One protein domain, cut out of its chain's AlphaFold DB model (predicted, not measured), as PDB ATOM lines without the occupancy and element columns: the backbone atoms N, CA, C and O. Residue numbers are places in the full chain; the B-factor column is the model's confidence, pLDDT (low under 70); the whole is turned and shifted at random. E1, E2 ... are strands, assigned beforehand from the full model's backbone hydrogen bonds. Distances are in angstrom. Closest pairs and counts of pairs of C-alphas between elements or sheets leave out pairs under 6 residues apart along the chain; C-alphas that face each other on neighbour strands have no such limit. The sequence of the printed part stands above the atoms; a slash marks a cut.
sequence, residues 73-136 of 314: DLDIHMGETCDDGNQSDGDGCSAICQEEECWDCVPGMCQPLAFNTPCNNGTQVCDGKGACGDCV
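AT A GLANCE: This is residues 73 to 136 of the 314 residues of an uncharacterized protein of Polyangiaceae bacterium (UniProt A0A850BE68). This is a rod with little regular structure: one small hairpin, E1 and E2, has the loops of about residues 84 to 98 over one face, residues 73 to 80 lie past its turn at one end of the rod, and the looped residues 113 to 136 extend the rod beyond the hairpin's open end. A short antiparallel pairing joins residues 125 to 126 with 132 to 133. The printed part has 64 residues, with no named helix and two antiparallel strands, E1 then E2; its class is all strand, though the named elements hold only 8 residues. It is compact, with a radius of gyration of the C-alphas of 11.8 A, and spans 39 by 18 by 17 A.

HOW THE PARTS SIT: E1, residues 103 to 106, and E2, residues 109 to 112, form an antiparallel hairpin at 157 degrees between their directions. C-alphas 105 and 110 face each other at 4.1 A. N 104 and O 111 are within hydrogen-bond range at 2.9 A, as are N 111 and O 104 at 3.0 A.

IN THESE COORDINATES: E1 runs 9.7 A from C-alpha 103 at (21.775, 34.438, 13.238). E2 runs 10.4 A to C-alpha 112 at (18.110, 34.240, 10.684).

THE WHOLE: The C-alphas farthest apart, those of Asp 73 and Val 136, are 38.8 A apart. The printed part has no cut, and the link from E1 to E2 is tight. Mean pLDDT of the printed part is 83.2; residues 116, 121 to 123 and 134 to 136 are under 70.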
ATOM      1  N   ASP A  73      19.739  47.631  25.049       90.69
ATOM      2  CA  ASP A  73      19.556  49.087  24.967       90.69
ATOM      3  C   ASP A  73      19.790  49.693  23.570       90.69
ATOM      4  O   ASP A  73      19.710  50.914  23.414       90.69
ATOM      5  N   LEU A  74      19.919  48.833  22.552       89.50
ATOM      6  CA  LEU A  74      20.212  49.113  21.140       89.50
ATOM      7  C   LEU A  74      21.625  49.651  20.867       89.50
ATOM      8  O   LEU A  74      21.932  49.968  19.714       89.50
ATOM      9  N   ASP A  75      22.489  49.733  21.881       88.31
ATOM     10  CA  ASP A  75      23.874  50.171  21.743       88.31
ATOM     11  C   ASP A  75      24.833  49.010  22.055       88.31
ATOM     12  O   ASP A  75      24.909  48.533  23.179       88.31
ATOM     13  N   ILE A  76      25.646  48.593  21.075       88.88
ATOM     14  CA  ILE A  76      26.660  47.546  21.294       88.88
ATOM     15  C   ILE A  76      27.826  48.118  22.113       88.88
ATOM     16  O   ILE A  76      28.623  48.933  21.629       88.88
ATOM     17  N   HIS A  77      27.962  47.653  23.348       89.25
ATOM     18  CA  HIS A  77      29.020  48.022  24.274       89.25
ATOM     19  C   HIS A  77      30.205  47.039  24.256       89.25
ATOM     20  O   HIS A  77      30.223  46.000  23.599       89.25
ATOM     21  N   MET A  78      31.263  47.369  25.007       87.69
ATOM     22  CA  MET A  78      32.432  46.496  25.134       87.69
ATOM     23  C   MET A  78      32.057  45.174  25.830       87.69
ATOM     24  O   MET A  78      31.749  45.177  27.019       87.69
ATOM     25  N   GLY A  79      32.172  44.060  25.100       86.69
ATOM     26  CA  GLY A  79      31.851  42.705  25.576       86.69
ATOM     27  C   GLY A  79      30.582  42.110  24.958       86.69
ATOM     28  O   GLY A  79      30.375  40.904  25.060       86.69
ATOM     29  N   GLU A  80      29.783  42.931  24.281       91.88
ATOM     30  CA  GLU A  80      28.597  42.523  23.531       91.88
ATOM     31  C   GLU A  80      28.989  42.261  22.072       91.88
ATOM     32  O   GLU A  80      29.837  42.965  21.511       91.88
ATOM     33  N   THR A  81      28.406  41.236  21.453       90.75
ATOM     34  CA  THR A  81      28.569  40.982  20.010       90.75
ATOM     35  C   THR A  81      27.350  41.433  19.209       90.75
ATOM     36  O   THR A  81      27.470  41.663  18.010       90.75
ATOM     37  N   CYS A  82      26.204  41.602  19.869       91.75
ATOM     38  CA  CYS A  82      24.945  42.100  19.324       91.75
ATOM     39  C   CYS A  82      24.196  42.904  20.401       91.75
ATOM     40  O   CYS A  82      24.488  42.754  21.583       91.75
ATOM     41  N   ASP A  83      23.234  43.730  19.990       92.00
ATOM     42  CA  ASP A  83      22.188  44.288  20.854       92.00
ATOM     43  C   ASP A  83      20.960  44.570  19.975       92.00
ATOM     44  O   ASP A  83      21.052  45.306  18.984       92.00
ATOM     45  N   ASP A  84      19.833  43.936  20.289       89.25
ATOM     46  CA  ASP A  84      18.591  44.014  19.516       89.25
ATOM     47  C   ASP A  84      17.468  44.781  20.248       89.25
ATOM     48  O   ASP A  84      16.318  44.826  19.801       89.25
ATOM     49  N   GLY A  85      17.811  45.441  21.359       90.00
ATOM     50  CA  GLY A  85      16.891  46.253  22.147       90.00
ATOM     51  C   GLY A  85      16.037  45.470  23.137       90.00
ATOM     52  O   GLY A  85      15.072  46.032  23.672       90.00
ATOM     53  N   ASN A  86      16.342  44.190  23.378       90.31
ATOM     54  CA  ASN A  86      15.677  43.407  24.406       90.31
ATOM     55  C   ASN A  86      16.607  42.352  25.066       90.31
ATOM     56  O   ASN A  86      17.818  42.405  24.910       90.31
ATOM     57  N   GLN A  87      16.066  41.494  25.939       92.38
ATOM     58  CA  GLN A  87      16.820  40.443  26.660       92.38
ATOM     59  C   GLN A  87      16.118  39.080  26.541       92.38
ATOM     60  O   GLN A  87      16.099  38.291  27.487       92.38
ATOM     61  N   SER A  88      15.425  38.851  25.431       91.44
ATOM     62  CA  SER A  88      14.775  37.580  25.128       91.44
ATOM     63  C   SER A  88      15.754  36.717  24.351       91.44
ATOM     64  O   SER A  88      16.469  37.217  23.504       91.44
ATOM     65  N   ASP A  89      15.777  35.423  24.636       90.50
ATOM     66  CA  ASP A  89      16.502  34.477  23.793       90.50
ATOM     67  C   ASP A  89      15.633  34.082  22.578       90.50
ATOM     68  O   ASP A  89      14.394  34.090  22.647       90.50
ATOM     69  N   GLY A  90      16.266  33.637  21.495       85.12
ATOM     70  CA  GLY A  90      15.628  33.082  20.299       85.12
ATOM     71  C   GLY A  90      15.233  34.100  19.227       85.12
ATOM     72  O   GLY A  90      14.476  33.750  18.316       85.12
ATOM     73  N   ASP A  91      15.696  35.342  19.325       88.56
ATOM     74  CA  ASP A  91      15.531  36.413  18.332       88.56
ATOM     75  C   ASP A  91      16.858  36.845  17.680       88.56
ATOM     76  O   ASP A  91      16.888  37.776  16.869       88.56
ATOM     77  N   GLY A  92      17.936  36.114  17.970       89.81
ATOM     78  CA  GLY A  92      19.261  36.297  17.400       89.81
ATOM     79  C   GLY A  92      20.243  37.024  18.295       89.81
ATOM     80  O   GLY A  92      21.449  36.870  18.087       89.81
ATOM     81  N   CYS A  93      19.768  37.731  19.320       93.81
ATOM     82  CA  CYS A  93      20.628  38.296  20.345       93.81
ATOM     83  C   CYS A  93      20.208  37.791  21.723       93.81
ATOM     84  O   CYS A  93      19.213  38.224  22.282       93.81
ATOM     85  N   SER A  94      20.999  36.875  22.282       92.62
ATOM     86  CA  SER A  94      20.687  36.263  23.578       92.62
ATOM     87  C   SER A  94      20.522  37.301  24.692       92.62
ATOM     88  O   SER A  94      21.072  38.403  24.630       92.62
ATOM     89  N   ALA A  95      19.908  36.904  25.808       92.88
ATOM     90  CA  ALA A  95      19.733  37.743  26.999       92.88
ATOM     91  C   ALA A  95      21.048  38.283  27.617       92.88
ATOM     92  O   ALA A  95      21.020  39.102  28.540       92.88
ATOM     93  N   ILE A  96      22.203  37.805  27.141       92.00
ATOM     94  CA  ILE A  96      23.553  38.235  27.529       92.00
ATOM     95  C   ILE A  96      24.310  38.957  26.395       92.00
ATOM     96  O   ILE A  96      25.533  39.102  26.468       92.00
ATOM     97  N   CYS A  97      23.599  39.394  25.353       92.56
ATOM     98  CA  CYS A  97      24.109  40.136  24.198       92.56
ATOM     99  C   CYS A  97      25.259  39.434  23.471       92.56
ATOM    100  O   CYS A  97      26.239  40.039  23.022       92.56
ATOM    101  N   GLN A  98      25.128  38.110  23.389       92.44
ATOM    102  CA  GLN A  98      25.902  37.261  22.498       92.44
ATOM    103  C   GLN A  98      25.018  36.842  21.326       92.44
ATOM    104  O   GLN A  98      23.844  36.516  21.519       92.44
ATOM    105  N   GLU A  99      25.600  36.845  20.134       91.81
ATOM    106  CA  GLU A  99      24.938  36.402  18.911       91.81
ATOM    107  C   GLU A  99      24.575  34.922  19.042       91.81
ATOM    108  O   GLU A  99      25.409  34.088  19.415       91.81
ATOM    109  N   GLU A 100      23.311  34.606  18.788       89.44
ATOM    110  CA  GLU A 100      22.819  33.237  18.849       89.44
ATOM    111  C   GLU A 100      23.230  32.457  17.597       89.44
ATOM    112  O   GLU A 100      23.435  33.014  16.516       89.44
ATOM    113  N   GLU A 101      23.355  31.135  17.715       88.56
ATOM    114  CA  GLU A 101      23.724  30.324  16.558       88.56
ATOM    115  C   GLU A 101      22.672  30.441  15.446       88.56
ATOM    116  O   GLU A 101      21.473  30.449  15.711       88.56
ATOM    117  N   CYS A 102      23.113  30.477  14.186       88.75
ATOM    118  CA  CYS A 102      22.242  30.657  13.019       88.75
ATOM    119  C   CYS A 102      21.560  32.016  12.884       88.75
ATOM    120  O   CYS A 102      20.553  32.125  12.178       88.75
ATOM    121  N   TRP A 103      22.159  33.051  13.456       91.56
ATOM    122  CA  TRP A 103      21.775  34.438  13.238       91.56
ATOM    123  C   TRP A 103      22.938  35.242  12.659       91.56
ATOM    124  O   TRP A 103      24.095  34.852  12.790       91.56
ATOM    125  N   ASP A 104      22.590  36.292  11.919       89.56
ATOM    126  CA  ASP A 104      23.496  37.353  11.485       89.56
ATOM    127  C   ASP A 104      22.972  38.648  12.092       89.56
ATOM    128  O   ASP A 104      21.881  39.126  11.743       89.56
ATOM    129  N   CYS A 105      23.714  39.169  13.060       88.69
ATOM    130  CA  CYS A 105      23.360  40.393  13.752       88.69
ATOM    131  C   CYS A 105      24.146  41.582  13.196       88.69
ATOM    132  O   CYS A 105      25.369  41.681  13.297       88.69
ATOM    133  N   VAL A 106      23.408  42.556  12.666       83.19
ATOM    134  CA  VAL A 106      23.916  43.906  12.408       83.19
ATOM    135  C   VAL A 106      23.459  44.834  13.539       83.19
ATOM    136  O   VAL A 106      22.464  44.539  14.199       83.19
ATOM    137  N   PRO A 107      24.143  45.966  13.799       80.06
ATOM    138  CA  PRO A 107      23.754  46.870  14.880       80.06
ATOM    139  C   PRO A 107      22.259  47.226  14.851       80.06
ATOM    140  O   PRO A 107      21.779  47.836  13.891       80.06
ATOM    141  N   GLY A 108      21.541  46.819  15.903       71.56
ATOM    142  CA  GLY A 108      20.112  47.056  16.097       71.56
ATOM    143  C   GLY A 108      19.153  46.105  15.367       71.56
ATOM    144  O   GLY A 108      17.948  46.341  15.445       71.56
ATOM    145  N   MET A 109      19.626  45.080  14.638       82.19
ATOM    146  CA  MET A 109      18.765  44.077  13.988       82.19
ATOM    147  C   MET A 109      19.464  42.717  13.823       82.19
ATOM    148  O   MET A 109      20.520  42.639  13.198       82.19
ATOM    149  N   CYS A 110      18.811  41.637  14.251       89.38
ATOM    150  CA  CYS A 110      19.236  40.269  13.955       89.38
ATOM    151  C   CYS A 110      18.302  39.611  12.933       89.38
ATOM    152  O   CYS A 110      17.084  39.827  12.928       89.38
ATOM    153  N   GLN A 111      18.876  38.830  12.019       90.88
ATOM    154  CA  GLN A 111      18.122  38.061  11.032       90.88
ATOM    155  C   GLN A 111      18.597  36.605  11.026       90.88
ATOM    156  O   GLN A 111      19.798  36.367  11.155       90.88
ATOM    157  N   PRO A 112      17.694  35.624  10.836       88.62
ATOM    158  CA  PRO A 112      18.110  34.240  10.684       88.62
ATOM    159  C   PRO A 112      19.057  34.093   9.494       88.62
ATOM    160  O   PRO A 112      18.758  34.567   8.391       88.62
ATOM    161  N   LEU A 113      20.171  33.396   9.702       86.12
ATOM    162  CA  LEU A 113      21.062  32.997   8.623       86.12
ATOM    163  C   LEU A 113      20.309  32.141   7.613       86.12
ATOM    164  O   LEU A 113      19.358  31.417   7.928       86.12
ATOM    165  N   ALA A 114      20.776  32.204   6.368       79.88
ATOM    166  CA  ALA A 114      20.222  31.383   5.313       79.88
ATOM    167  C   ALA A 114      20.311  29.894   5.679       79.88
ATOM    168  O   ALA A 114      21.240  29.432   6.348       79.88
ATOM    169  N   PHE A 115      19.340  29.138   5.184       72.88
ATOM    170  CA  PHE A 115      19.331  27.689   5.273       72.88
ATOM    171  C   PHE A 115      20.668  27.070   4.836       72.88
ATOM    172  O   PHE A 115      21.230  27.493   3.824       72.88
ATOM    173  N   ASN A 116      21.144  26.052   5.563       66.06
ATOM    174  CA  ASN A 116      22.411  25.350   5.307       66.06
ATOM    175  C   ASN A 116      23.683  26.198   5.535       66.06
ATOM    176  O   ASN A 116      24.777  25.808   5.119       66.06
ATOM    177  N   THR A 117      23.565  27.351   6.201       81.62
ATOM    178  CA  THR A 117      24.742  28.069   6.710       81.62
ATOM    179  C   THR A 117      25.404  27.218   7.803       81.62
ATOM    180  O   THR A 117      24.689  26.713   8.671       81.62
ATOM    181  N   PRO A 118      26.733  27.004   7.767       80.56
ATOM    182  CA  PRO A 118      27.432  26.253   8.806       80.56
ATOM    183  C   PRO A 118      27.243  26.868  10.193       80.56
ATOM    184  O   PRO A 118      27.435  28.071  10.362       80.56
ATOM    185  N   CYS A 119      26.927  26.034  11.185       82.75
ATOM    186  CA  CYS A 119      26.954  26.439  12.586       82.75
ATOM    187  C   CYS A 119      28.402  26.588  13.075       82.75
ATOM    188  O   CYS A 119      29.330  25.935  12.585       82.75
ATOM    189  N   ASN A 120      28.590  27.421  14.095       74.50
ATOM    190  CA  ASN A 120      29.875  27.651  14.766       74.50
ATOM    191  C   ASN A 120      30.477  26.374  15.406       74.50
ATOM    192  O   ASN A 120      31.695  26.290  15.548       74.50
ATOM    193  N   ASN A 121      29.664  25.362  15.734       67.50
ATOM    194  CA  ASN A 121      30.119  24.076  16.280       67.50
ATOM    195  C   ASN A 121      30.706  23.102  15.235       67.50
ATOM    196  O   ASN A 121      31.244  22.056  15.599       67.50
ATOM    197  N   GLY A 122      30.648  23.447  13.942       64.06
ATOM    198  CA  GLY A 122      31.345  22.745  12.860       64.06
ATOM    199  C   GLY A 122      30.749  21.400  12.423       64.06
ATOM    200  O   GLY A 122      31.258  20.814  11.467       64.06
ATOM    201  N   THR A 123      29.688  20.910  13.072       66.38
ATOM    202  CA  THR A 123      29.000  19.652  12.711       66.38
ATOM    203  C   THR A 123      27.524  19.839  12.363       66.38
ATOM    204  O   THR A 123      26.908  18.917  11.834       66.38
ATOM    205  N   GLN A 124      26.968  21.019  12.635       74.81
ATOM    206  CA  GLN A 124      25.567  21.372  12.406       74.81
ATOM    207  C   GLN A 124      25.424  22.475  11.355       74.81
ATOM    208  O   GLN A 124      26.396  23.147  10.993       74.81
ATOM    209  N   VAL A 125      24.200  22.675  10.870       76.19
ATOM    210  CA  VAL A 125      23.855  23.775   9.957       76.19
ATOM    211  C   VAL A 125      22.478  24.364  10.299       76.19
ATOM    212  O   VAL A 125      21.700  23.766  11.043       76.19
ATOM    213  N   CYS A 126      22.185  25.537   9.737       80.44
ATOM    214  CA  CYS A 126      20.986  26.323  10.033       80.44
ATOM    215  C   CYS A 126      19.710  25.862   9.321       80.44
ATOM    216  O   CYS A 126      19.720  25.607   8.113       80.44
ATOM    217  N   ASP A 127      18.579  25.888  10.036       72.81
ATOM    218  CA  ASP A 127      17.233  25.584   9.520       72.81
ATOM    219  C   ASP A 127      16.542  26.761   8.791       72.81
ATOM    220  O   ASP A 127      15.430  26.620   8.270       72.81
ATOM    221  N   GLY A 128      17.196  27.926   8.730       75.44
ATOM    222  CA  GLY A 128      16.656  29.155   8.142       75.44
ATOM    223  C   GLY A 128      15.662  29.911   9.035       75.44
ATOM    224  O   GLY A 128      15.007  30.841   8.562       75.44
ATOM    225  N   LYS A 129      15.515  29.511  10.302       78.56
ATOM    226  CA  LYS A 129      14.674  30.157  11.320       78.56
ATOM    227  C   LYS A 129      15.430  30.464  12.615       78.56
ATOM    228  O   LYS A 129      14.787  30.807  13.601       78.56
ATOM    229  N   GLY A 130      16.757  30.350  12.600       80.06
ATOM    230  CA  GLY A 130      17.592  30.673  13.752       80.06
ATOM    231  C   GLY A 130      17.854  29.496  14.688       80.06
ATOM    232  O   GLY A 130      18.123  29.715  15.863       80.06
ATOM    233  N   ALA A 131      17.748  28.252  14.200       81.12
ATOM    234  CA  ALA A 131      18.113  27.065  14.967       81.12
ATOM    235  C   ALA A 131      19.223  26.250  14.280       81.12
ATOM    236  O   ALA A 131      19.168  25.991  13.072       81.12
ATOM    237  N   CYS A 132      20.197  25.803  15.081       76.12
ATOM    238  CA  CYS A 132      21.200  24.805  14.707       76.12
ATOM    239  C   CYS A 132      20.703  23.383  14.990       76.12
ATOM    240  O   CYS A 132      20.078  23.115  16.020       76.12
ATOM    241  N   GLY A 133      21.011  22.447  14.091       70.94
ATOM    242  CA  GLY A 133      20.722  21.029  14.293       70.94
ATOM    243  C   GLY A 133      21.584  20.098  13.444       70.94
ATOM    244  O   GLY A 133      22.192  20.505  12.452       70.94
ATOM    245  N   ASP A 134      21.632  18.825  13.846       63.06
ATOM    246  CA  ASP A 134      22.308  17.762  13.101       63.06
ATOM    247  C   ASP A 134      21.528  17.460  11.815       63.06
ATOM    248  O   ASP A 134      20.540  16.721  11.814       63.06
ATOM    249  N   CYS A 135      21.978  18.000  10.686       57.00
ATOM    250  CA  CYS A 135      21.508  17.539   9.388       57.00
ATOM    251  C   CYS A 135      22.259  16.266   9.021       57.00
ATOM    252  O   CYS A 135      23.322  16.313   8.407       57.00
ATOM    253  N   VAL A 136      21.719  15.111   9.403       50.59
ATOM    254  CA  VAL A 136      22.269  13.836   8.943       50.59
ATOM    255  C   VAL A 136      21.621  13.480   7.611       50.59
ATOM    256  O   VAL A 136      20.433  13.155   7.565       50.59
TER     257      VAL A 136